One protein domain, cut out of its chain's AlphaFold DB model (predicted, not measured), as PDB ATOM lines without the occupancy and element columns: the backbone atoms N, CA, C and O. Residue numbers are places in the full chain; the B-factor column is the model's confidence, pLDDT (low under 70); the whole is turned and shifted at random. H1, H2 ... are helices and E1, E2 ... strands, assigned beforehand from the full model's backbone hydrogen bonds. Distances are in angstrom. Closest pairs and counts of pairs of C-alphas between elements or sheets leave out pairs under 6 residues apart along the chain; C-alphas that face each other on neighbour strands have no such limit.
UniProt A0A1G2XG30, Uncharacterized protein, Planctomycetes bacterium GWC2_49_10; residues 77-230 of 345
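Overview. This is residues 77 to 230 of the 345 residues of an uncharacterized protein of Planctomycetes bacterium GWC2_49_10 (UniProt A0A1G2XG30). A twisted sheet of nine strands folds round into a deep trough, open along one side, and the last part of the long helix H1 fills the gap between its edge strands E1 and E3. E1, E2, E5 and E6 make one wall of the trough; E3, E4, E7 and the first part of E8 make the other, and E8 and E9 bend sharply between the two. H1 runs along E7 and its first residues reach past the sheet; H3 packs on residues 84 to 91 of H1, and the turn between E8 and E9, with Gly 188, lies at the other end of the long axis. The printed part has 154 residues, with four named helices and nine named strands: along the chain H1 comes first, the nine strands follow, and H2, H3 and H4 come last; the class is mixed, helices and strands, and the sheet is branched, its neighbour pairs antiparallel. It is compact, with a radius of gyration of the C-alphas of 16.0 A, yet elongated in outline, spanning 53 by 29 by 25 A.

Arrangement. H1, residues 78 to 102, is on the sheet at a height over the sheet of 7.5 A, and lies over E4, residues 132 to 136, and E7, residues 159 to 166. On the local plane it stands at 23 degrees to E7 and runs along the strands; the closest C-alphas of H1 and E7 are those of Ala 93 and Val 164, 6.0 A apart. E1, residues 109 to 112, and E2, residues 117 to 121, form a hairpin, with N 111 and O 118 within hydrogen-bond range at 2.8 A. On the other side of E2 lies E5, residues 140 to 144, with N 119 and O 142 at 2.8 A. E3, residues 124 to 127, forms a hairpin with E4, with N 126 and O 134 at 2.9 A; E1 and E3 are apart. E4 and E7 are antiparallel, with N 133 and O 162 at 2.8 A. E5 and E6, residues 151 to 156, form a hairpin, with N 143 and O 153 at 2.8 A. E7, E8, residues 172 to 184, and E9, residues 190 to 202, make a meander, each strand the antiparallel neighbour of the one before; N 163 and O 175 are 2.8 A apart, and N 178 and O 196 2.9 A. E8 has three neighbours: E6, beside its residues 181 to 184, and E7, beside 172 to 179, lie on one side, and E9 on the other side; N 154 and O 184 are 2.9 A apart. H2, residues 205 to 210, only grazes the sheet. H1 touches H2 with its residues 92 to 99 alone, at a steep tilt of 58 degrees, opposite ways; the closest C-alphas, of Leu 95 and Val 207, are 6.5 A apart. H1 touches H3, residues 215 to 220, with its residues 84 to 91 alone, at a steep tilt of 69 degrees, only just short of about perpendicular; the closest C-alphas, of Tyr 88 and Val 219, are 6.0 A apart. H4, residues 222 to 225, is close to H1 but not clearly touching, with the C-alphas of Leu 91 and Met 222 7.6 A apart. Every O i to N i+4 pair is within hydrogen-bond range in H3, against 20 of 21 in H1 and 1 of 2 in H2; H4 is too short for such a pair.

Along the chain. H1 begins at C-alpha 78 (36.567, -31.763, 23.768) and is 35.6 A long from first to last C-alpha. E7 measures 23.4 A. E8 measures 29.7 A and bends by 91 degrees at residue 180, near C-alpha 180 (41.396, 6.266, 16.024). E9 measures 27.6 A and bends by 86 degrees at residue 194. H4 ends at C-alpha 225 (18.933, -15.337, 32.213).

Size, cuts and confidence. The two C-alphas farthest apart, those of Phe 77 and Gly 188, are 54.3 A apart. The printed part has no cut and no long link. The mean pLDDT of the printed part is 95.0, and no printed residue is under 70.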
ATOM      1  N   PHE A  77      34.804 -34.361  27.148       93.38
ATOM      2  CA  PHE A  77      34.840 -34.582  25.709       93.38
ATOM      3  C   PHE A  77      34.971 -33.263  24.942       93.38
ATOM      4  O   PHE A  77      34.006 -32.509  24.791       93.38
ATOM      5  N   TYR A  78      36.173 -33.020  24.411       91.44
ATOM      6  CA  TYR A  78      36.567 -31.763  23.768       91.44
ATOM      7  C   TYR A  78      35.546 -31.203  22.758       91.44
ATOM      8  O   TYR A  78      35.216 -30.021  22.866       91.44
ATOM      9  N   PRO A  79      34.954 -31.989  21.835       93.00
ATOM     10  CA  PRO A  79      33.968 -31.446  20.901       93.00
ATOM     11  C   PRO A  79      32.722 -30.855  21.571       93.00
ATOM     12  O   PRO A  79      32.147 -29.906  21.045       93.00
ATOM     13  N   VAL A  80      32.275 -31.418  22.698       95.19
ATOM     14  CA  VAL A  80      31.145 -30.873  23.469       95.19
ATOM     15  C   VAL A  80      31.603 -29.659  24.264       95.19
ATOM     16  O   VAL A  80      30.963 -28.617  24.170       95.19
ATOM     17  N   ARG A  81      32.737 -29.772  24.965       94.19
ATOM     18  CA  ARG A  81      33.361 -28.685  25.732       94.19
ATOM     19  C   ARG A  81      33.535 -27.421  24.894       94.19
ATOM     20  O   ARG A  81      33.046 -26.365  25.270       94.19
ATOM     21  N   ARG A  82      34.135 -27.545  23.706       93.00
ATOM     22  CA  ARG A  82      34.341 -26.434  22.767       93.00
ATOM     23  C   ARG A  82      33.031 -25.729  22.413       93.00
ATOM     24  O   ARG A  82      32.969 -24.510  22.508       93.00
ATOM     25  N   MET A  83      31.995 -26.477  22.027       95.56
ATOM     26  CA  MET A  83      30.695 -25.877  21.698       95.56
ATOM     27  C   MET A  83      30.004 -25.277  22.922       95.56
ATOM     28  O   MET A  83      29.336 -24.256  22.792       95.56
ATOM     29  N   ALA A  84      30.161 -25.881  24.101       96.38
ATOM     30  CA  ALA A  84      29.618 -25.350  25.345       96.38
ATOM     31  C   ALA A  84      30.247 -23.996  25.683       96.38
ATOM     32  O   ALA A  84      29.521 -23.028  25.895       96.38
ATOM     33  N   VAL A  85      31.577 -23.908  25.634       95.56
ATOM     34  CA  VAL A  85      32.324 -22.661  25.836       95.56
ATOM     35  C   VAL A  85      31.953 -21.628  24.778       95.56
ATOM     36  O   VAL A  85      31.682 -20.487  25.118       95.56
ATOM     37  N   GLU A  86      31.876 -22.003  23.502       95.44
ATOM     38  CA  GLU A  86      31.487 -21.083  22.428       95.44
ATOM     39  C   GLU A  86      30.083 -20.501  22.641       95.44
ATOM     40  O   GLU A  86      29.904 -19.282  22.578       95.44
ATOM     41  N   THR A  87      29.118 -21.358  22.980       96.94
ATOM     42  CA  THR A  87      27.743 -20.952  23.304       96.94
ATOM     43  C   THR A  87      27.714 -20.049  24.538       96.94
ATOM     44  O   THR A  87      27.024 -19.033  24.553       96.94
ATOM     45  N   TYR A  88      28.502 -20.377  25.561       97.06
ATOM     46  CA  TYR A  88      28.622 -19.583  26.780       97.06
ATOM     47  C   TYR A  88      29.260 -18.210  26.535       97.06
ATOM     48  O   TYR A  88      28.777 -17.213  27.070       97.06
ATOM     49  N   MET A  89      30.284 -18.113  25.682       96.56
ATOM     50  CA  MET A  89      30.883 -16.826  25.311       96.56
ATOM     51  C   MET A  89      29.899 -15.954  24.524       96.56
ATOM     52  O   MET A  89      29.835 -14.751  24.767       96.56
ATOM     53  N   GLN A  90      29.093 -16.545  23.634       97.19
ATOM     54  CA  GLN A  90      28.012 -15.828  22.950       97.19
ATOM     55  C   GLN A  90      26.949 -15.333  23.937       97.19
ATOM     56  O   GLN A  90      26.553 -14.172  23.866       97.19
ATOM     57  N   LEU A  91      26.547 -16.158  24.908       97.06
ATOM     58  CA  LEU A  91      25.640 -15.740  25.980       97.06
ATOM     59  C   LEU A  91      26.221 -14.570  26.790       97.06
ATOM     60  O   LEU A  91      25.522 -13.594  27.051       97.06
ATOM     61  N   CYS A  92      27.507 -14.627  27.151       97.00
ATOM     62  CA  CYS A  92      28.182 -13.538  27.860       97.00
ATOM     63  C   CYS A  92      28.213 -12.241  27.037       97.00
ATOM     64  O   CYS A  92      27.984 -11.167  27.593       97.00
ATOM     65  N   ALA A  93      28.466 -12.333  25.727       97.38
ATOM     66  CA  ALA A  93      28.441 -11.186  24.822       97.38
ATOM     67  C   ALA A  93      27.039 -10.564  24.733       97.38
ATOM     68  O   ALA A  93      26.904  -9.347  24.827       97.38
ATOM     69  N   GLU A  94      25.988 -11.379  24.632       97.38
ATOM     70  CA  GLU A  94      24.605 -10.889  24.587       97.38
ATOM     71  C   GLU A  94      24.151 -10.268  25.906       97.38
ATOM     72  O   GLU A  94      23.501  -9.223  25.895       97.38
ATOM     73  N   LEU A  95      24.547 -10.839  27.046       96.69
ATOM     74  CA  LEU A  95      24.275 -10.246  28.356       96.69
ATOM     75  C   LEU A  95      24.998  -8.914  28.541       96.69
ATOM     76  O   LEU A  95      24.417  -7.961  29.060       96.69
ATOM     77  N   LEU A  96      26.251  -8.831  28.091       96.94
ATOM     78  CA  LEU A  96      27.001  -7.584  28.107       96.94
ATOM     79  C   LEU A  96      26.340  -6.537  27.203       96.94
ATOM     80  O   LEU A  96      26.159  -5.401  27.631       96.94
ATOM     81  N   ALA A  97      25.913  -6.918  25.999       96.25
ATOM     82  CA  ALA A  97      25.200  -6.032  25.083       96.25
ATOM     83  C   ALA A  97      23.864  -5.546  25.662       96.25
ATOM     84  O   ALA A  97      23.550  -4.359  25.574       96.25
ATOM     85  N   ALA A  98      23.089  -6.437  26.289       95.31
ATOM     86  CA  ALA A  98      21.844  -6.086  26.967       95.31
ATOM     87  C   ALA A  98      22.097  -5.100  28.116       95.31
ATOM     88  O   ALA A  98      21.390  -4.100  28.235       95.31
ATOM     89  N   GLN A  99      23.153  -5.321  28.905       95.19
ATOM     90  CA  GLN A  99      23.553  -4.386  29.950       95.19
ATOM     91  C   GLN A  99      23.985  -3.029  29.381       95.19
ATOM     92  O   GLN A  99      23.608  -2.005  29.944       95.19
ATOM     93  N   ILE A 100      24.756  -2.995  28.288       95.31
ATOM     94  CA  ILE A 100      25.168  -1.740  27.638       95.31
ATOM     95  C   ILE A 100      23.946  -0.956  27.165       95.31
ATOM     96  O   ILE A 100      23.873   0.241  27.409       95.31
ATOM     97  N   LYS A 101      22.955  -1.631  26.574       94.06
ATOM     98  CA  LYS A 101      21.702  -1.000  26.137       94.06
ATOM     99  C   LYS A 101      20.841  -0.497  27.298       94.06
ATOM    100  O   LYS A 101      20.141   0.497  27.144       94.06
ATOM    101  N   GLN A 102      20.861  -1.186  28.441       92.81
ATOM    102  CA  GLN A 102      20.102  -0.787  29.629       92.81
ATOM    103  C   GLN A 102      20.790   0.334  30.419       92.81
ATOM    104  O   GLN A 102      20.119   1.137  31.069       92.81
ATOM    105  N   SER A 103      22.122   0.380  30.395       91.44
ATOM    106  CA  SER A 103      22.887   1.439  31.038       91.44
ATOM    107  C   SER A 103      22.628   2.742  30.291       91.44
ATOM    108  O   SER A 103      23.035   2.901  29.144       91.44
ATOM    109  N   ALA A 104      21.930   3.680  30.934       75.06
ATOM    110  CA  ALA A 104      21.757   5.020  30.386       75.06
ATOM    111  C   ALA A 104      23.128   5.645  30.077       75.06
ATOM    112  O   ALA A 104      24.121   5.311  30.734       75.06
ATOM    113  N   ALA A 105      23.162   6.596  29.138       75.25
ATOM    114  CA  ALA A 105      24.385   7.286  28.713       75.25
ATOM    115  C   ALA A 105      25.225   7.840  29.887       75.25
ATOM    116  O   ALA A 105      26.437   7.986  29.762       75.25
ATOM    117  N   ASP A 106      24.613   8.080  31.049       79.62
ATOM    118  CA  ASP A 106      25.282   8.636  32.225       79.62
ATOM    119  C   ASP A 106      25.918   7.606  33.168       79.62
ATOM    120  O   ASP A 106      26.763   7.978  33.982       79.62
ATOM    121  N   THR A 107      25.573   6.315  33.076       93.44
ATOM    122  CA  THR A 107      26.141   5.293  33.973       93.44
ATOM    123  C   THR A 107      27.271   4.535  33.272       93.44
ATOM    124  O   THR A 107      27.001   3.726  32.381       93.44
ATOM    125  N   PRO A 108      28.547   4.759  33.643       95.81
ATOM    126  CA  PRO A 108      29.661   4.075  33.005       95.81
ATOM    127  C   PRO A 108      29.733   2.604  33.420       95.81
ATOM    128  O   PRO A 108      29.652   2.258  34.603       95.81
ATOM    129  N   ILE A 109      29.984   1.731  32.449       97.06
ATOM    130  CA  ILE A 109      30.216   0.307  32.686       97.06
ATOM    131  C   ILE A 109      31.678   0.105  33.050       97.06
ATOM    132  O   ILE A 109      32.576   0.608  32.381       97.06
ATOM    133  N   THR A 110      31.916  -0.634  34.133       97.69
ATOM    134  CA  THR A 110      33.265  -0.893  34.640       97.69
ATOM    135  C   THR A 110      33.739  -2.286  34.236       97.69
ATOM    136  O   THR A 110      33.107  -3.282  34.595       97.69
ATOM    137  N   LEU A 111      34.880  -2.347  33.551       97.75
ATOM    138  CA  LEU A 111      35.626  -3.561  33.227       97.75
ATOM    139  C   LEU A 111      36.931  -3.557  34.025       97.75
ATOM    140  O   LEU A 111      37.747  -2.646  33.892       97.75
ATOM    141  N   ALA A 112      37.124  -4.550  34.888       97.69
ATOM    142  CA  ALA A 112      38.327  -4.653  35.710       97.69
ATOM    143  C   ALA A 112      39.334  -5.592  35.042       97.69
ATOM    144  O   ALA A 112      38.976  -6.696  34.669       97.69
ATOM    145  N   GLY A 113      40.585  -5.179  34.897       96.25
ATOM    146  CA  GLY A 113      41.688  -6.034  34.469       96.25
ATOM    147  C   GLY A 113      42.782  -6.109  35.539       96.25
ATOM    148  O   GLY A 113      42.736  -5.378  36.531       96.25
ATOM    149  N   PRO A 114      43.808  -6.953  35.340       95.06
ATOM    150  CA  PRO A 114      44.899  -7.111  36.303       95.06
ATOM    151  C   PRO A 114      45.754  -5.843  36.454       95.06
ATOM    152  O   PRO A 114      46.261  -5.556  37.535       95.06
ATOM    153  N   SER A 115      45.916  -5.070  35.374       95.50
ATOM    154  CA  SER A 115      46.776  -3.879  35.335       95.50
ATOM    155  C   SER A 115      46.018  -2.555  35.266       95.50
ATOM    156  O   SER A 115      46.616  -1.508  35.505       95.50
ATOM    157  N   ARG A 116      44.718  -2.583  34.956       97.12
ATOM    158  CA  ARG A 116      43.907  -1.390  34.679       97.12
ATOM    159  C   ARG A 116      42.431  -1.635  34.956       97.12
ATOM    160  O   ARG A 116      41.960  -2.763  34.854       97.12
ATOM    161  N   ILE A 117      41.698  -0.575  35.264       98.19
ATOM    162  CA  ILE A 117      40.236  -0.578  35.341       98.19
ATOM    163  C   ILE A 117      39.731   0.367  34.257       98.19
ATOM    164  O   ILE A 117      40.126   1.529  34.229       98.19
ATOM    165  N   LEU A 118      38.859  -0.110  33.378       98.12
ATOM    166  CA  LEU A 118      38.221   0.716  32.361       98.12
ATOM    167  C   LEU A 118      36.802   1.049  32.787       98.12
ATOM    168  O   LEU A 118      36.047   0.171  33.200       98.12
ATOM    169  N   LYS A 119      36.428   2.315  32.656       97.88
ATOM    170  CA  LYS A 119      35.048   2.775  32.769       97.88
ATOM    171  C   LYS A 119      34.656   3.368  31.436       97.88
ATOM    172  O   LYS A 119      35.244   4.367  31.037       97.88
ATOM    173  N   PHE A 120      33.691   2.773  30.753       97.50
ATOM    174  CA  PHE A 120      33.303   3.241  29.431       97.50
ATOM    175  C   PHE A 120      31.815   3.554  29.331       97.50
ATOM    176  O   PHE A 120      30.996   3.042  30.097       97.50
ATOM    177  N   ARG A 121      31.494   4.425  28.379       97.00
ATOM    178  CA  ARG A 121      30.145   4.799  27.961       97.00
ATOM    179  C   ARG A 121      30.087   4.747  26.442       97.00
ATOM    180  O   ARG A 121      31.084   5.042  25.788       97.00
ATOM    181  N   ALA A 122      28.945   4.341  25.910       96.00
ATOM    182  CA  ALA A 122      28.666   4.315  24.483       96.00
ATOM    183  C   ALA A 122      27.177   4.582  24.274       96.00
ATOM    184  O   ALA A 122      26.356   4.161  25.090       96.00
ATOM    185  N   GLN A 123      26.833   5.274  23.191       94.44
ATOM    186  CA  GLN A 123      25.441   5.588  22.874       94.44
ATOM    187  C   GLN A 123      24.724   4.392  22.246       94.44
ATOM    188  O   GLN A 123      23.566   4.127  22.557       94.44
ATOM    189  N   ASN A 124      25.420   3.663  21.371       95.31
ATOM    190  CA  ASN A 124      24.879   2.518  20.659       95.31
ATOM    191  C   ASN A 124      25.782   1.298  20.844       95.31
ATOM    192  O   ASN A 124      27.006   1.414  20.913       95.31
ATOM    193  N   CYS A 125      25.161   0.122  20.895       96.25
ATOM    194  CA  CYS A 125      25.846  -1.164  20.935       96.25
ATOM    195  C   CYS A 125      25.144  -2.129  19.985       96.25
ATOM    196  O   CYS A 125      23.973  -2.474  20.195       96.25
ATOM    197  N   ASN A 126      25.865  -2.589  18.967       95.88
ATOM    198  CA  ASN A 126      25.384  -3.601  18.041       95.88
ATOM    199  C   ASN A 126      26.152  -4.911  18.225       95.88
ATOM    200  O   ASN A 126      27.351  -4.903  18.484       95.88
ATOM    201  N   ILE A 127      25.457  -6.039  18.103       94.50
ATOM    202  CA  ILE A 127      26.086  -7.359  18.172       94.50
ATOM    203  C   ILE A 127      26.447  -7.751  16.744       94.50
ATOM    204  O   ILE A 127      25.571  -7.929  15.899       94.50
ATOM    205  N   MET A 128      27.740  -7.852  16.473       93.12
ATOM    206  CA  MET A 128      28.270  -8.343  15.210       93.12
ATOM    207  C   MET A 128      28.380  -9.874  15.230       93.12
ATOM    208  O   MET A 128      28.068 -10.548  16.215       93.12
ATOM    209  N   LYS A 129      28.849 -10.444  14.118       86.19
ATOM    210  CA  LYS A 129      29.218 -11.863  14.058       86.19
ATOM    211  C   LYS A 129      30.381 -12.154  15.021       86.19
ATOM    212  O   LYS A 129      31.096 -11.254  15.452       86.19
ATOM    213  N   ASP A 130      30.553 -13.424  15.369       85.81
ATOM    214  CA  ASP A 130      31.707 -13.927  16.130       85.81
ATOM    215  C   ASP A 130      31.877 -13.382  17.562       85.81
ATOM    216  O   ASP A 130      32.991 -13.389  18.096       85.81
ATOM    217  N   ARG A 131      30.775 -13.003  18.229       93.00
ATOM    218  CA  ARG A 131      30.750 -12.502  19.625       93.00
ATOM    219  C   ARG A 131      31.424 -11.135  19.793       93.00
ATOM    220  O   ARG A 131      31.940 -10.821  20.869       93.00
ATOM    221  N   GLN A 132      31.448 -10.342  18.726       95.75
ATOM    222  CA  GLN A 132      31.942  -8.972  18.753       95.75
ATOM    223  C   GLN A 132      30.789  -8.001  19.002       95.75
ATOM    224  O   GLN A 132      29.710  -8.137  18.428       95.75
ATOM    225  N   LEU A 133      31.016  -7.021  19.865       97.00
ATOM    226  CA  LEU A 133      30.094  -5.928  20.135       97.00
ATOM    227  C   LEU A 133      30.715  -4.647  19.603       97.00
ATOM    228  O   LEU A 133      31.789  -4.247  20.047       97.00
ATOM    229  N   GLU A 134      30.036  -4.008  18.666       97.62
ATOM    230  CA  GLU A 134      30.446  -2.729  18.112       97.62
ATOM    231  C   GLU A 134      29.787  -1.600  18.902       97.62
ATOM    232  O   GLU A 134      28.560  -1.533  19.023       97.62
ATOM    233  N   LEU A 135      30.616  -0.725  19.459       97.31
ATOM    234  CA  LEU A 135      30.228   0.478  20.174       97.31
ATOM    235  C   LEU A 135      30.389   1.679  19.248       97.31
ATOM    236  O   LEU A 135      31.491   1.935  18.759       97.31
ATOM    237  N   THR A 136      29.311   2.432  19.047       96.69
ATOM    238  CA  THR A 136      29.293   3.621  18.181       96.69
ATOM    239  C   THR A 136      28.586   4.801  18.855       96.69
ATOM    240  O   THR A 136      27.876   4.645  19.857       96.69
ATOM    241  N   GLY A 137      28.782   6.001  18.301       93.88
ATOM    242  CA  GLY A 137      28.292   7.266  18.861       93.88
ATOM    243  C   GLY A 137      29.330   7.926  19.772       93.88
ATOM    244  O   GLY A 137      30.524   7.791  19.532       93.88
ATOM    245  N   ASP A 138      28.889   8.632  20.816       94.81
ATOM    246  CA  ASP A 138      29.797   9.264  21.790       94.81
ATOM    247  C   ASP A 138      30.420   8.211  22.727       94.81
ATOM    248  O   ASP A 138      29.935   7.949  23.833       94.81
ATOM    249  N   VAL A 139      31.459   7.529  22.238       96.94
ATOM    250  CA  VAL A 139      32.199   6.522  23.000       96.94
ATOM    251  C   VAL A 139      33.277   7.212  23.831       96.94
ATOM    252  O   VAL A 139      34.194   7.842  23.309       96.94
ATOM    253  N   VAL A 140      33.205   7.052  25.150       97.44
ATOM    254  CA  VAL A 140      34.200   7.591  26.088       97.44
ATOM    255  C   VAL A 140      34.706   6.464  26.968       97.44
ATOM    256  O   VAL A 140      33.915   5.811  27.645       97.44
ATOM    257  N   ILE A 141      36.021   6.250  26.990       98.00
ATOM    258  CA  ILE A 141      36.677   5.213  27.793       98.00
ATOM    259  C   ILE A 141      37.658   5.895  28.744       98.00
ATOM    260  O   ILE A 141      38.652   6.474  28.321       98.00
ATOM    261  N   ASP A 142      37.403   5.806  30.041       98.31
ATOM    262  CA  ASP A 142      38.301   6.289  31.079       98.31
ATOM    263  C   ASP A 142      39.091   5.122  31.682       98.31
ATOM    264  O   ASP A 142      38.513   4.162  32.196       98.31
ATOM    265  N   GLU A 143      40.415   5.222  31.659       98.25
ATOM    266  CA  GLU A 143      41.325   4.248  32.259       98.25
ATOM    267  C   GLU A 143      41.759   4.701  33.655       98.25
ATOM    268  O   GLU A 143      42.173   5.844  33.855       98.25
ATOM    269  N   TYR A 144      41.706   3.781  34.616       98.44
ATOM    270  CA  TYR A 144      42.076   3.988  36.012       98.44
ATOM    271  C   TYR A 144      43.139   2.979  36.447       98.44
ATOM    272  O   TYR A 144      43.096   1.799  36.086       98.44
ATOM    273  N   SER A 145      44.072   3.429  37.285       97.50
ATOM    274  CA  SER A 145      45.040   2.547  37.941       97.50
ATOM    275  C   SER A 145      44.355   1.704  39.029       97.50
ATOM    276  O   SER A 145      43.707   2.282  39.902       97.50
ATOM    277  N   PRO A 146      44.528   0.367  39.071       96.00
ATOM    278  CA  PRO A 146      43.903  -0.472  40.095       96.00
ATOM    279  C   PRO A 146      44.384  -0.161  41.516       96.00
ATOM    280  O   PRO A 146      43.647  -0.380  42.471       96.00
ATOM    281  N   LYS A 147      45.619   0.346  41.665       96.69
ATOM    282  CA  LYS A 147      46.242   0.604  42.974       96.69
ATOM    283  C   LYS A 147      45.762   1.904  43.607       96.69
ATOM    284  O   LYS A 147      45.507   1.947  44.803       96.69
ATOM    285  N   THR A 148      45.686   2.967  42.813       96.50
ATOM    286  CA  THR A 148      45.353   4.313  43.306       96.50
ATOM    287  C   THR A 148      43.909   4.696  43.024       96.50
ATOM    288  O   THR A 148      43.432   5.689  43.564       96.50
ATOM    289  N   ASN A 149      43.223   3.949  42.150       96.19
ATOM    290  CA  ASN A 149      41.927   4.311  41.577       96.19
ATOM    291  C   ASN A 149      41.921   5.729  40.966       96.19
ATOM    292  O   ASN A 149      40.870   6.350  40.818       96.19
ATOM    293  N   ALA A 150      43.102   6.249  40.616       97.44
ATOM    294  CA  ALA A 150      43.257   7.525  39.945       97.44
ATOM    295  C   ALA A 150      43.090   7.324  38.439       97.44
ATOM    296  O   ALA A 150      43.552   6.327  37.878       97.44
ATOM    297  N   LYS A 151      42.422   8.284  37.802       97.94
ATOM    298  CA  LYS A 151      42.230   8.322  36.357       97.94
ATOM    299  C   LYS A 151      43.563   8.620  35.673       97.94
ATOM    300  O   LYS A 151      44.195   9.624  35.988       97.94
ATOM    301  N   THR A 152      43.973   7.761  34.750       97.19
ATOM    302  CA  THR A 152      45.251   7.872  34.034       97.19
ATOM    303  C   THR A 152      45.052   8.448  32.634       97.19
ATOM    304  O   THR A 152      45.807   9.326  32.225       97.19
ATOM    305  N   TYR A 153      44.020   7.991  31.918       97.69
ATOM    306  CA  TYR A 153      43.723   8.413  30.548       97.69
ATOM    307  C   TYR A 153      42.213   8.508  30.309       97.69
ATOM    308  O   TYR A 153      41.429   7.775  30.913       97.69
ATOM    309  N   THR A 154      41.818   9.384  29.390       98.25
ATOM    310  CA  THR A 154      40.516   9.352  28.713       98.25
ATOM    311  C   THR A 154      40.751   9.132  27.239       98.25
ATOM    312  O   THR A 154      41.513   9.884  26.643       98.25
ATOM    313  N   TYR A 155      40.062   8.163  26.657       98.19
ATOM    314  CA  TYR A 155      40.022   7.897  25.230       98.19
ATOM    315  C   TYR A 155      38.643   8.271  24.686       98.19
ATOM    316  O   TYR A 155      37.620   7.936  25.288       98.19
ATOM    317  N   ARG A 156      38.624   8.945  23.536       98.00
ATOM    318  CA  ARG A 156      37.424   9.233  22.742       98.00
ATOM    319  C   ARG A 156      37.623   8.689  21.326       98.00
ATOM    320  O   ARG A 156      38.133   9.427  20.480       98.00
ATOM    321  N   PRO A 157      37.389   7.385  21.108       97.44
ATOM    322  CA  PRO A 157      37.426   6.795  19.776       97.44
ATOM    323  C   PRO A 157      36.147   7.086  18.989       97.44
ATOM    324  O   PRO A 157      35.087   7.272  19.582       97.44
ATOM    325  N   ASP A 158      36.241   7.036  17.661       94.69
ATOM    326  CA  ASP A 158      35.072   7.139  16.778       94.69
ATOM    327  C   ASP A 158      34.173   5.895  16.894       94.69
ATOM    328  O   ASP A 158      32.946   5.978  16.835       94.69
ATOM    329  N   HIS A 159      34.790   4.727  17.097       96.50
ATOM    330  CA  HIS A 159      34.116   3.480  17.441       96.50
ATOM    331  C   HIS A 159      35.054   2.549  18.222       96.50
ATOM    332  O   HIS A 159      36.285   2.661  18.172       96.50
ATOM    333  N   ALA A 160      34.471   1.605  18.956       97.69
ATOM    334  CA  ALA A 160      35.220   0.583  19.675       97.69
ATOM    335  C   ALA A 160      34.577  -0.792  19.503       97.69
ATOM    336  O   ALA A 160      33.362  -0.908  19.403       97.69
ATOM    337  N   VAL A 161      35.389  -1.843  19.504       97.62
ATOM    338  CA  VAL A 161      34.921  -3.228  19.429       97.62
ATOM    339  C   VAL A 161      35.268  -3.940  20.726       97.62
ATOM    340  O   VAL A 161      36.412  -3.908  21.173       97.62
ATOM    341  N   ILE A 162      34.281  -4.589  21.332       97.75
ATOM    342  CA  ILE A 162      34.463  -5.503  22.457       97.75
ATOM    343  C   ILE A 162      34.356  -6.930  21.931       97.75
ATOM    344  O   ILE A 162      33.363  -7.286  21.308       97.75
ATOM    345  N   GLN A 163      35.337  -7.771  22.227       97.19
ATOM    346  CA  GLN A 163      35.304  -9.197  21.932       97.19
ATOM    347  C   GLN A 163      35.315 -10.002  23.230       97.19
ATOM    348  O   GLN A 163      36.145  -9.768  24.111       97.19
ATOM    349  N   VAL A 164      34.399 -10.965  23.344       96.75
ATOM    350  CA  VAL A 164      34.387 -11.916  24.462       96.75
ATOM    351  C   VAL A 164      35.151 -13.175  24.062       96.75
ATOM    352  O   VAL A 164      34.815 -13.847  23.085       96.75
ATOM    353  N   LEU A 165      36.189 -13.488  24.829       94.38
ATOM    354  CA  LEU A 165      37.120 -14.585  24.605       94.38
ATOM    355  C   LEU A 165      37.124 -15.523  25.812       94.38
ATOM    356  O   LEU A 165      36.867 -15.106  26.937       94.38
ATOM    357  N   ALA A 166      37.442 -16.792  25.579       93.50
ATOM    358  CA  ALA A 166      37.711 -17.740  26.652       93.50
ATOM    359  C   ALA A 166      39.195 -17.681  27.024       93.50
ATOM    360  O   ALA A 166      40.038 -17.717  26.126       93.50
ATOM    361  N   ASP A 167      39.509 -17.609  28.317       91.50
ATOM    362  CA  ASP A 167      40.865 -17.883  28.796       91.50
ATOM    363  C   ASP A 167      41.143 -19.395  28.890       91.50
ATOM    364  O   ASP A 167      40.311 -20.229  28.515       91.50
ATOM    365  N   ASP A 168      42.342 -19.760  29.349       84.06
ATOM    366  CA  ASP A 168      42.751 -21.164  29.478       84.06
ATOM    367  C   ASP A 168      41.901 -21.955  30.491       84.06
ATOM    368  O   ASP A 168      41.753 -23.171  30.341       84.06
ATOM    369  N   ASP A 169      41.290 -21.262  31.456       86.44
ATOM    370  CA  ASP A 169      40.377 -21.817  32.460       86.44
ATOM    371  C   ASP A 169      38.904 -21.733  32.017       86.44
ATOM    372  O   ASP A 169      37.993 -21.984  32.803       86.44
ATOM    373  N   GLU A 170      38.657 -21.397  30.746       88.25
ATOM    374  CA  GLU A 170      37.329 -21.229  30.136       88.25
ATOM    375  C   GLU A 170      36.491 -20.089  30.715       88.25
ATOM    376  O   GLU A 170      35.298 -19.967  30.419       88.25
ATOM    377  N   ASN A 171      37.108 -19.216  31.504       92.56
ATOM    378  CA  ASN A 171      36.446 -18.029  31.991       92.56
ATOM    379  C   ASN A 171      36.335 -17.012  30.858       92.56
ATOM    380  O   ASN A 171      37.240 -16.820  30.044       92.56
ATOM    381  N   ALA A 172      35.202 -16.321  30.832       95.25
ATOM    382  CA  ALA A 172      34.973 -15.252  29.882       95.25
ATOM    383  C   ALA A 172      35.834 -14.033  30.241       95.25
ATOM    384  O   ALA A 172      35.669 -13.410  31.299       95.25
ATOM    385  N   LYS A 173      36.736 -13.688  29.327       96.50
ATOM    386  CA  LYS A 173      37.529 -12.464  29.315       96.50
ATOM    387  C   LYS A 173      37.066 -11.564  28.186       96.50
ATOM    388  O   LYS A 173      36.476 -12.002  27.203       96.50
ATOM    389  N   ILE A 174      37.328 -10.284  28.354       97.31
ATOM    390  CA  ILE A 174      36.999  -9.248  27.398       97.31
ATOM    391  C   ILE A 174      38.297  -8.664  26.854       97.31
ATOM    392  O   ILE A 174      39.216  -8.324  27.603       97.31
ATOM    393  N   GLU A 175      38.332  -8.513  25.541       97.38
ATOM    394  CA  GLU A 175      39.263  -7.646  24.842       97.38
ATOM    395  C   GLU A 175      38.483  -6.463  24.270       97.38
ATOM    396  O   GLU A 175      37.402  -6.633  23.711       97.38
ATOM    397  N   MET A 176      39.000  -5.252  24.447       97.75
ATOM    398  CA  MET A 176      38.416  -4.038  23.887       97.75
ATOM    399  C   MET A 176      39.436  -3.366  22.978       97.75
ATOM    400  O   MET A 176      40.580  -3.147  23.375       97.75
ATOM    401  N   ILE A 177      39.010  -3.011  21.772       97.38
ATOM    402  CA  ILE A 177      39.824  -2.336  20.768       97.38
ATOM    403  C   ILE A 177      39.165  -0.999  20.452       97.38
ATOM    404  O   ILE A 177      38.039  -0.960  19.967       97.38
ATOM    405  N   ALA A 178      39.865   0.094  20.733       97.44
ATOM    406  CA  ALA A 178      39.439   1.447  20.399       97.44
ATOM    407  C   ALA A 178      40.189   1.926  19.151       97.44
ATOM    408  O   ALA A 178      41.426   1.918  19.136       97.44
ATOM    409  N   PHE A 179      39.450   2.340  18.122       95.94
ATOM    410  CA  PHE A 179      40.006   2.780  16.844       95.94
ATOM    411  C   PHE A 179      40.059   4.305  16.772       95.94
ATOM    412  O   PHE A 179      39.137   4.985  17.218       95.94
ATOM    413  N   GLU A 180      41.168   4.826  16.242       95.25
ATOM    414  CA  GLU A 180      41.396   6.266  16.024       95.25
ATOM    415  C   GLU A 180      41.170   7.117  17.288       95.25
ATOM    416  O   GLU A 180      40.702   8.253  17.261       95.25
ATOM    417  N   ALA A 181      41.531   6.551  18.440       95.19
ATOM    418  CA  ALA A 181      41.262   7.130  19.741       95.19
ATOM    419  C   ALA A 181      42.106   8.384  19.993       95.19
ATOM    420  O   ALA A 181      43.336   8.325  20.118       95.19
ATOM    421  N   ARG A 182      41.434   9.521  20.183       97.69
ATOM    422  CA  ARG A 182      42.052  10.691  20.815       97.69
ATOM    423  C   ARG A 182      42.149  10.432  22.307       97.69
ATOM    424  O   ARG A 182      41.134  10.156  22.945       97.69
ATOM    425  N   TRP A 183      43.353  10.510  22.859       97.50
ATOM    426  CA  TRP A 183      43.579  10.320  24.285       97.50
ATOM    427  C   TRP A 183      43.995  11.622  24.964       97.50
ATOM    428  O   TRP A 183      44.684  12.453  24.373       97.50
ATOM    429  N   SER A 184      43.587  11.794  26.219       97.94
ATOM    430  CA  SER A 184      43.971  12.921  27.070       97.94
ATOM    431  C   SER A 184      44.328  12.448  28.474       97.94
ATOM    432  O   SER A 184      43.628  11.609  29.048       97.94
ATOM    433  N   ARG A 185      45.391  13.011  29.042       97.81
ATOM    434  CA  ARG A 185      45.789  12.817  30.439       97.81
ATOM    435  C   ARG A 185      45.208  13.910  31.345       97.81
ATOM    436  O   ARG A 185      44.863  14.986  30.859       97.81
ATOM    437  N   PRO A 186      45.143  13.677  32.671       97.00
ATOM    438  CA  PRO A 186      44.742  14.704  33.636       97.00
ATOM    439  C   PRO A 186      45.627  15.960  33.639       97.00
ATOM    440  O   PRO A 186      45.165  17.016  34.052       97.00
ATOM    441  N   ASP A 187      46.877  15.858  33.177       96.75
ATOM    442  CA  ASP A 187      47.827  16.977  33.060       96.75
ATOM    443  C   ASP A 187      47.574  17.882  31.834       96.75
ATOM    444  O   ASP A 187      48.293  18.856  31.628       96.75
ATOM    445  N   GLY A 188      46.555  17.572  31.022       96.81
ATOM    446  CA  GLY A 188      46.213  18.305  29.803       96.81
ATOM    447  C   GLY A 188      46.941  17.819  28.548       96.81
ATOM    448  O   GLY A 188      46.621  18.278  27.453       96.81
ATOM    449  N   THR A 189      47.869  16.865  28.660       97.25
ATOM    450  CA  THR A 189      48.555  16.290  27.496       97.25
ATOM    451  C   THR A 189      47.580  15.467  26.666       97.25
ATOM    452  O   THR A 189      46.893  14.586  27.190       97.25
ATOM    453  N   THR A 190      47.558  15.709  25.358       97.88
ATOM    454  CA  THR A 190      46.709  14.981  24.409       97.88
ATOM    455  C   THR A 190      47.526  14.306  23.320       97.88
ATOM    456  O   THR A 190      48.583  14.803  22.935       97.88
ATOM    457  N   GLY A 191      46.996  13.229  22.753       96.50
ATOM    458  CA  GLY A 191      47.554  12.600  21.562       96.50
ATOM    459  C   GLY A 191      46.518  11.799  20.785       96.50
ATOM    460  O   GLY A 191      45.353  11.700  21.174       96.50
ATOM    461  N   LEU A 192      46.954  11.228  19.664       96.06
ATOM    462  CA  LEU A 192      46.147  10.355  18.821       96.06
ATOM    463  C   LEU A 192      46.778   8.963  18.804       96.06
ATOM    464  O   LEU A 192      47.980   8.828  18.577       96.06
ATOM    465  N   ALA A 193      45.974   7.935  19.046       92.12
ATOM    466  CA  ALA A 193      46.369   6.544  18.895       92.12
ATOM    467  C   ALA A 193      45.539   5.922  17.771       92.12
ATOM    468  O   ALA A 193      44.315   5.894  17.850       92.12
ATOM    469  N   GLN A 194      46.199   5.392  16.736       89.81
ATOM    470  CA  GLN A 194      45.493   4.719  15.641       89.81
ATOM    471  C   GLN A 194      44.677   3.520  16.152       89.81
ATOM    472  O   GLN A 194      43.561   3.287  15.698       89.81
ATOM    473  N   GLN A 195      45.225   2.786  17.120       93.00
ATOM    474  CA  GLN A 195      44.563   1.662  17.761       93.00
ATOM    475  C   GLN A 195      45.042   1.546  19.209       93.00
ATOM    476  O   GLN A 195      46.244   1.586  19.472       93.00
ATOM    477  N   SER A 196      44.109   1.401  20.146       94.38
ATOM    478  CA  SER A 196      44.402   1.086  21.548       94.38
ATOM    479  C   SER A 196      43.728  -0.229  21.914       94.38
ATOM    480  O   SER A 196      42.515  -0.361  21.760       94.38
ATOM    481  N   VAL A 197      44.514  -1.203  22.370       95.38
ATOM    482  CA  VAL A 197      44.035  -2.549  22.704       95.38
ATOM    483  C   VAL A 197      44.107  -2.758  24.212       95.38
ATOM    484  O   VAL A 197      45.153  -2.563  24.835       95.38
ATOM    485  N   PHE A 198      42.991  -3.181  24.794       96.25
ATOM    486  CA  PHE A 198      42.856  -3.484  26.209       96.25
ATOM    487  C   PHE A 198      42.488  -4.957  26.378       96.25
ATOM    488  O   PHE A 198      41.372  -5.364  26.067       96.25
ATOM    489  N   GLN A 199      43.430  -5.756  26.872       95.38
ATOM    490  CA  GLN A 199      43.290  -7.209  26.976       95.38
ATOM    491  C   GLN A 199      43.014  -7.664  28.409       95.38
ATOM    492  O   GLN A 199      43.304  -6.951  29.375       95.38
ATOM    493  N   SER A 200      42.507  -8.892  28.530       94.38
ATOM    494  CA  SER A 200      42.324  -9.598  29.805       94.38
ATOM    495  C   SER A 200      41.438  -8.848  30.801       94.38
ATOM    496  O   SER A 200      41.683  -8.869  32.010       94.38
ATOM    497  N   LEU A 201      40.406  -8.175  30.294       97.31
ATOM    498  CA  LEU A 201      39.398  -7.519  31.112       97.31
ATOM    499  C   LEU A 201      38.381  -8.557  31.602       97.31
ATOM    500  O   LEU A 201      38.019  -9.494  30.896       97.31
ATOM    501  N   ASP A 202      37.903  -8.400  32.823       97.31
ATOM    502  CA  ASP A 202      36.846  -9.217  33.394       97.31
ATOM    503  C   ASP A 202      35.462  -8.720  32.972       97.31
ATOM    504  O   ASP A 202      35.221  -7.515  32.867       97.31
ATOM    505  N   LEU A 203      34.516  -9.660  32.849       97.19
ATOM    506  CA  LEU A 203      33.091  -9.338  32.748       97.19
ATOM    507  C   LEU A 203      32.636  -8.417  33.902       97.19
ATOM    508  O   LEU A 203      33.068  -8.616  35.049       97.19
ATOM    509  N   PRO A 204      31.709  -7.471  33.647       97.25
ATOM    510  CA  PRO A 204      31.110  -6.658  34.699       97.25
ATOM    511  C   PRO A 204      30.503  -7.518  35.812       97.25
ATOM    512  O   PRO A 204      29.939  -8.585  35.563       97.25
ATOM    513  N   ARG A 205      30.555  -7.028  37.056       95.62
ATOM    514  CA  ARG A 205      30.033  -7.757  38.231       95.62
ATOM    515  C   ARG A 205      28.554  -8.128  38.097       95.62
ATOM    516  O   ARG A 205      28.153  -9.173  38.588       95.62
ATOM    517  N   SER A 206      27.762  -7.276  37.459       94.44
ATOM    518  CA  SER A 206      26.352  -7.516  37.128       94.44
ATOM    519  C   SER A 206      26.176  -8.734  36.226       94.44
ATOM    520  O   SER A 206      25.394  -9.608  36.571       94.44
ATOM    521  N   VAL A 207      26.954  -8.841  35.139       95.56
ATOM    522  CA  VAL A 207      26.923 -10.017  34.256       95.56
ATOM    523  C   VAL A 207      27.402 -11.255  35.008       95.56
ATOM    524  O   VAL A 207      26.706 -12.262  35.013       95.56
ATOM    525  N   LYS A 208      28.536 -11.170  35.723       95.31
ATOM    526  CA  LYS A 208      29.086 -12.307  36.488       95.31
ATOM    527  C   LYS A 208      28.100 -12.871  37.515       95.31
ATOM    528  O   LYS A 208      28.069 -14.077  37.707       95.31
ATOM    529  N   LYS A 209      27.294 -12.024  38.166       95.44
ATOM    530  CA  LYS A 209      26.284 -12.455  39.149       95.44
ATOM    531  C   LYS A 209      25.140 -13.263  38.534       95.44
ATOM    532  O   LYS A 209      24.553 -14.075  39.239       95.44
ATOM    533  N   SER A 210      24.822 -13.028  37.264       93.75
ATOM    534  CA  SER A 210      23.767 -13.755  36.552       93.75
ATOM    535  C   SER A 210      24.235 -15.107  36.005       93.75
ATOM    536  O   SER A 210      23.408 -15.932  35.629       93.75
ATOM    537  N   LEU A 211      25.550 -15.337  35.946       94.88
ATOM    538  CA  LEU A 211      26.149 -16.570  35.438       94.88
ATOM    539  C   LEU A 211      26.356 -17.566  36.586       94.88
ATOM    540  O   LEU A 211      26.732 -17.184  37.696       94.88
ATOM    541  N   LYS A 212      26.129 -18.856  36.322       93.50
ATOM    542  CA  LYS A 212      26.447 -19.919  37.283       93.50
ATOM    543  C   LYS A 212      27.916 -20.334  37.127       93.50
ATOM    544  O   LYS A 212      28.503 -20.110  36.071       93.50
ATOM    545  N   PRO A 213      28.520 -20.974  38.146       90.38
ATOM    546  CA  PRO A 213      29.896 -21.462  38.051       90.38
ATOM    547  C   PRO A 213      30.102 -22.518  36.956       90.38
ATOM    548  O   PRO A 213      31.194 -22.630  36.415       90.38
ATOM    549  N   ASP A 214      29.066 -23.303  36.640       94.00
ATOM    550  CA  ASP A 214      29.132 -24.346  35.617       94.00
ATOM    551  C   ASP A 214      28.597 -23.851  34.263       94.00
ATOM    552  O   ASP A 214      27.469 -23.355  34.152       94.00
ATOM    553  N   VAL A 215      29.408 -24.039  33.221       94.12
ATOM    554  CA  VAL A 215      29.149 -23.583  31.847       94.12
ATOM    555  C   VAL A 215      27.880 -24.221  31.285       94.12
ATOM    556  O   VAL A 215      27.033 -23.523  30.724       94.12
ATOM    557  N   LEU A 216      27.711 -25.537  31.455       94.12
ATOM    558  CA  LEU A 216      26.565 -26.254  30.890       94.12
ATOM    559  C   LEU A 216      25.257 -25.866  31.569       94.12
ATOM    560  O   LEU A 216      24.262 -25.645  30.877       94.12
ATOM    561  N   SER A 217      25.254 -25.754  32.899       93.38
ATOM    562  CA  SER A 217      24.078 -25.301  33.643       93.38
ATOM    563  C   SER A 217      23.666 -23.889  33.222       93.38
ATOM    564  O   SER A 217      22.496 -23.658  32.934       93.38
ATOM    565  N   THR A 218      24.630 -22.977  33.062       94.31
ATOM    566  CA  THR A 218      24.359 -21.598  32.636       94.31
ATOM    567  C   THR A 218      23.747 -21.541  31.239       94.31
ATOM    568  O   THR A 218      22.760 -20.842  31.027       94.31
ATOM    569  N   VAL A 219      24.293 -22.301  30.284       93.81
ATOM    570  CA  VAL A 219      23.750 -22.364  28.916       93.81
ATOM    571  C   VAL A 219      22.365 -23.023  28.885       93.81
ATOM    572  O   VAL A 219      21.510 -22.602  28.109       93.81
ATOM    573  N   SER A 220      22.114 -24.024  29.733       93.31
ATOM    574  CA  SER A 220      20.804 -24.690  29.803       93.31
ATOM    575  C   SER A 220      19.714 -23.772  30.366       93.31
ATOM    576  O   SER A 220      18.576 -23.824  29.908       93.31
ATOM    577  N   ASP A 221      20.077 -22.886  31.297       94.00
ATOM    578  CA  ASP A 221      19.170 -21.913  31.919       94.00
ATOM    579  C   ASP A 221      19.083 -20.582  31.154       94.00
ATOM    580  O   ASP A 221      18.501 -19.613  31.644       94.00
ATOM    581  N   MET A 222      19.632 -20.519  29.938       93.62
ATOM    582  CA  MET A 222      19.662 -19.314  29.105       93.62
ATOM    583  C   MET A 222      18.307 -18.579  29.006       93.62
ATOM    584  O   MET A 222      18.318 -17.360  29.189       93.62
ATOM    585  N   PRO A 223      17.145 -19.247  28.824       91.12
ATOM    586  CA  PRO A 223      15.851 -18.557  28.764       91.12
ATOM    587  C   PRO A 223      15.470 -17.804  30.047       91.12
ATOM    588  O   PRO A 223      14.682 -16.865  29.993       91.12
ATOM    589  N   ALA A 224      16.002 -18.209  31.206       92.38
ATOM    590  CA  ALA A 224      15.767 -17.529  32.480       92.38
ATOM    591  C   ALA A 224      16.715 -16.336  32.692       92.38
ATOM    592  O   ALA A 224      16.389 -15.417  33.440       92.38
ATOM    593  N   ILE A 225      17.888 -16.355  32.051       92.44
ATOM    594  CA  ILE A 225      18.933 -15.337  32.213       92.44
ATOM    595  C   ILE A 225      18.746 -14.192  31.207       92.44
ATOM    596  O   ILE A 225      18.980 -13.032  31.544       92.44
ATOM    597  N   LEU A 226      18.318 -14.503  29.979       93.06
ATOM    598  CA  LEU A 226      18.158 -13.540  28.893       93.06
ATOM    599  C   LEU A 226      16.738 -13.615  28.317       93.06
ATOM    600  O   LEU A 226      16.340 -14.630  27.755       93.06
ATOM    601  N   ALA A 227      15.986 -12.516  28.418       91.12
ATOM    602  CA  ALA A 227      14.583 -12.469  27.998       91.12
ATOM    603  C   ALA A 227      14.380 -12.608  26.476       91.12
ATOM    604  O   ALA A 227      13.307 -12.999  26.022       91.12
ATOM    605  N   SER A 228      15.381 -12.247  25.670       93.12
ATOM    606  CA  SER A 228      15.300 -12.282  24.204       93.12
ATOM    607  C   SER A 228      16.662 -12.649  23.607       93.12
ATOM    608  O   SER A 228      17.420 -11.749  23.241       93.12
ATOM    609  N   PRO A 229      17.013 -13.949  23.568       94.88
ATOM    610  CA  PRO A 229      18.257 -14.411  22.959       94.88
ATOM    611  C   PRO A 229      18.239 -14.209  21.446       94.88
ATOM    612  O   PRO A 229      17.185 -14.291  20.811       94.88
ATOM    613  N   SER A 230      19.410 -13.981  20.854       95.06
ATOM    614  CA  SER A 230      19.532 -13.930  19.398       95.06
ATOM    615  C   SER A 230      19.275 -15.300  18.754       95.06
ATOM    616  O   SER A 230      19.446 -16.358  19.376       95.06
TER     617      SER A 230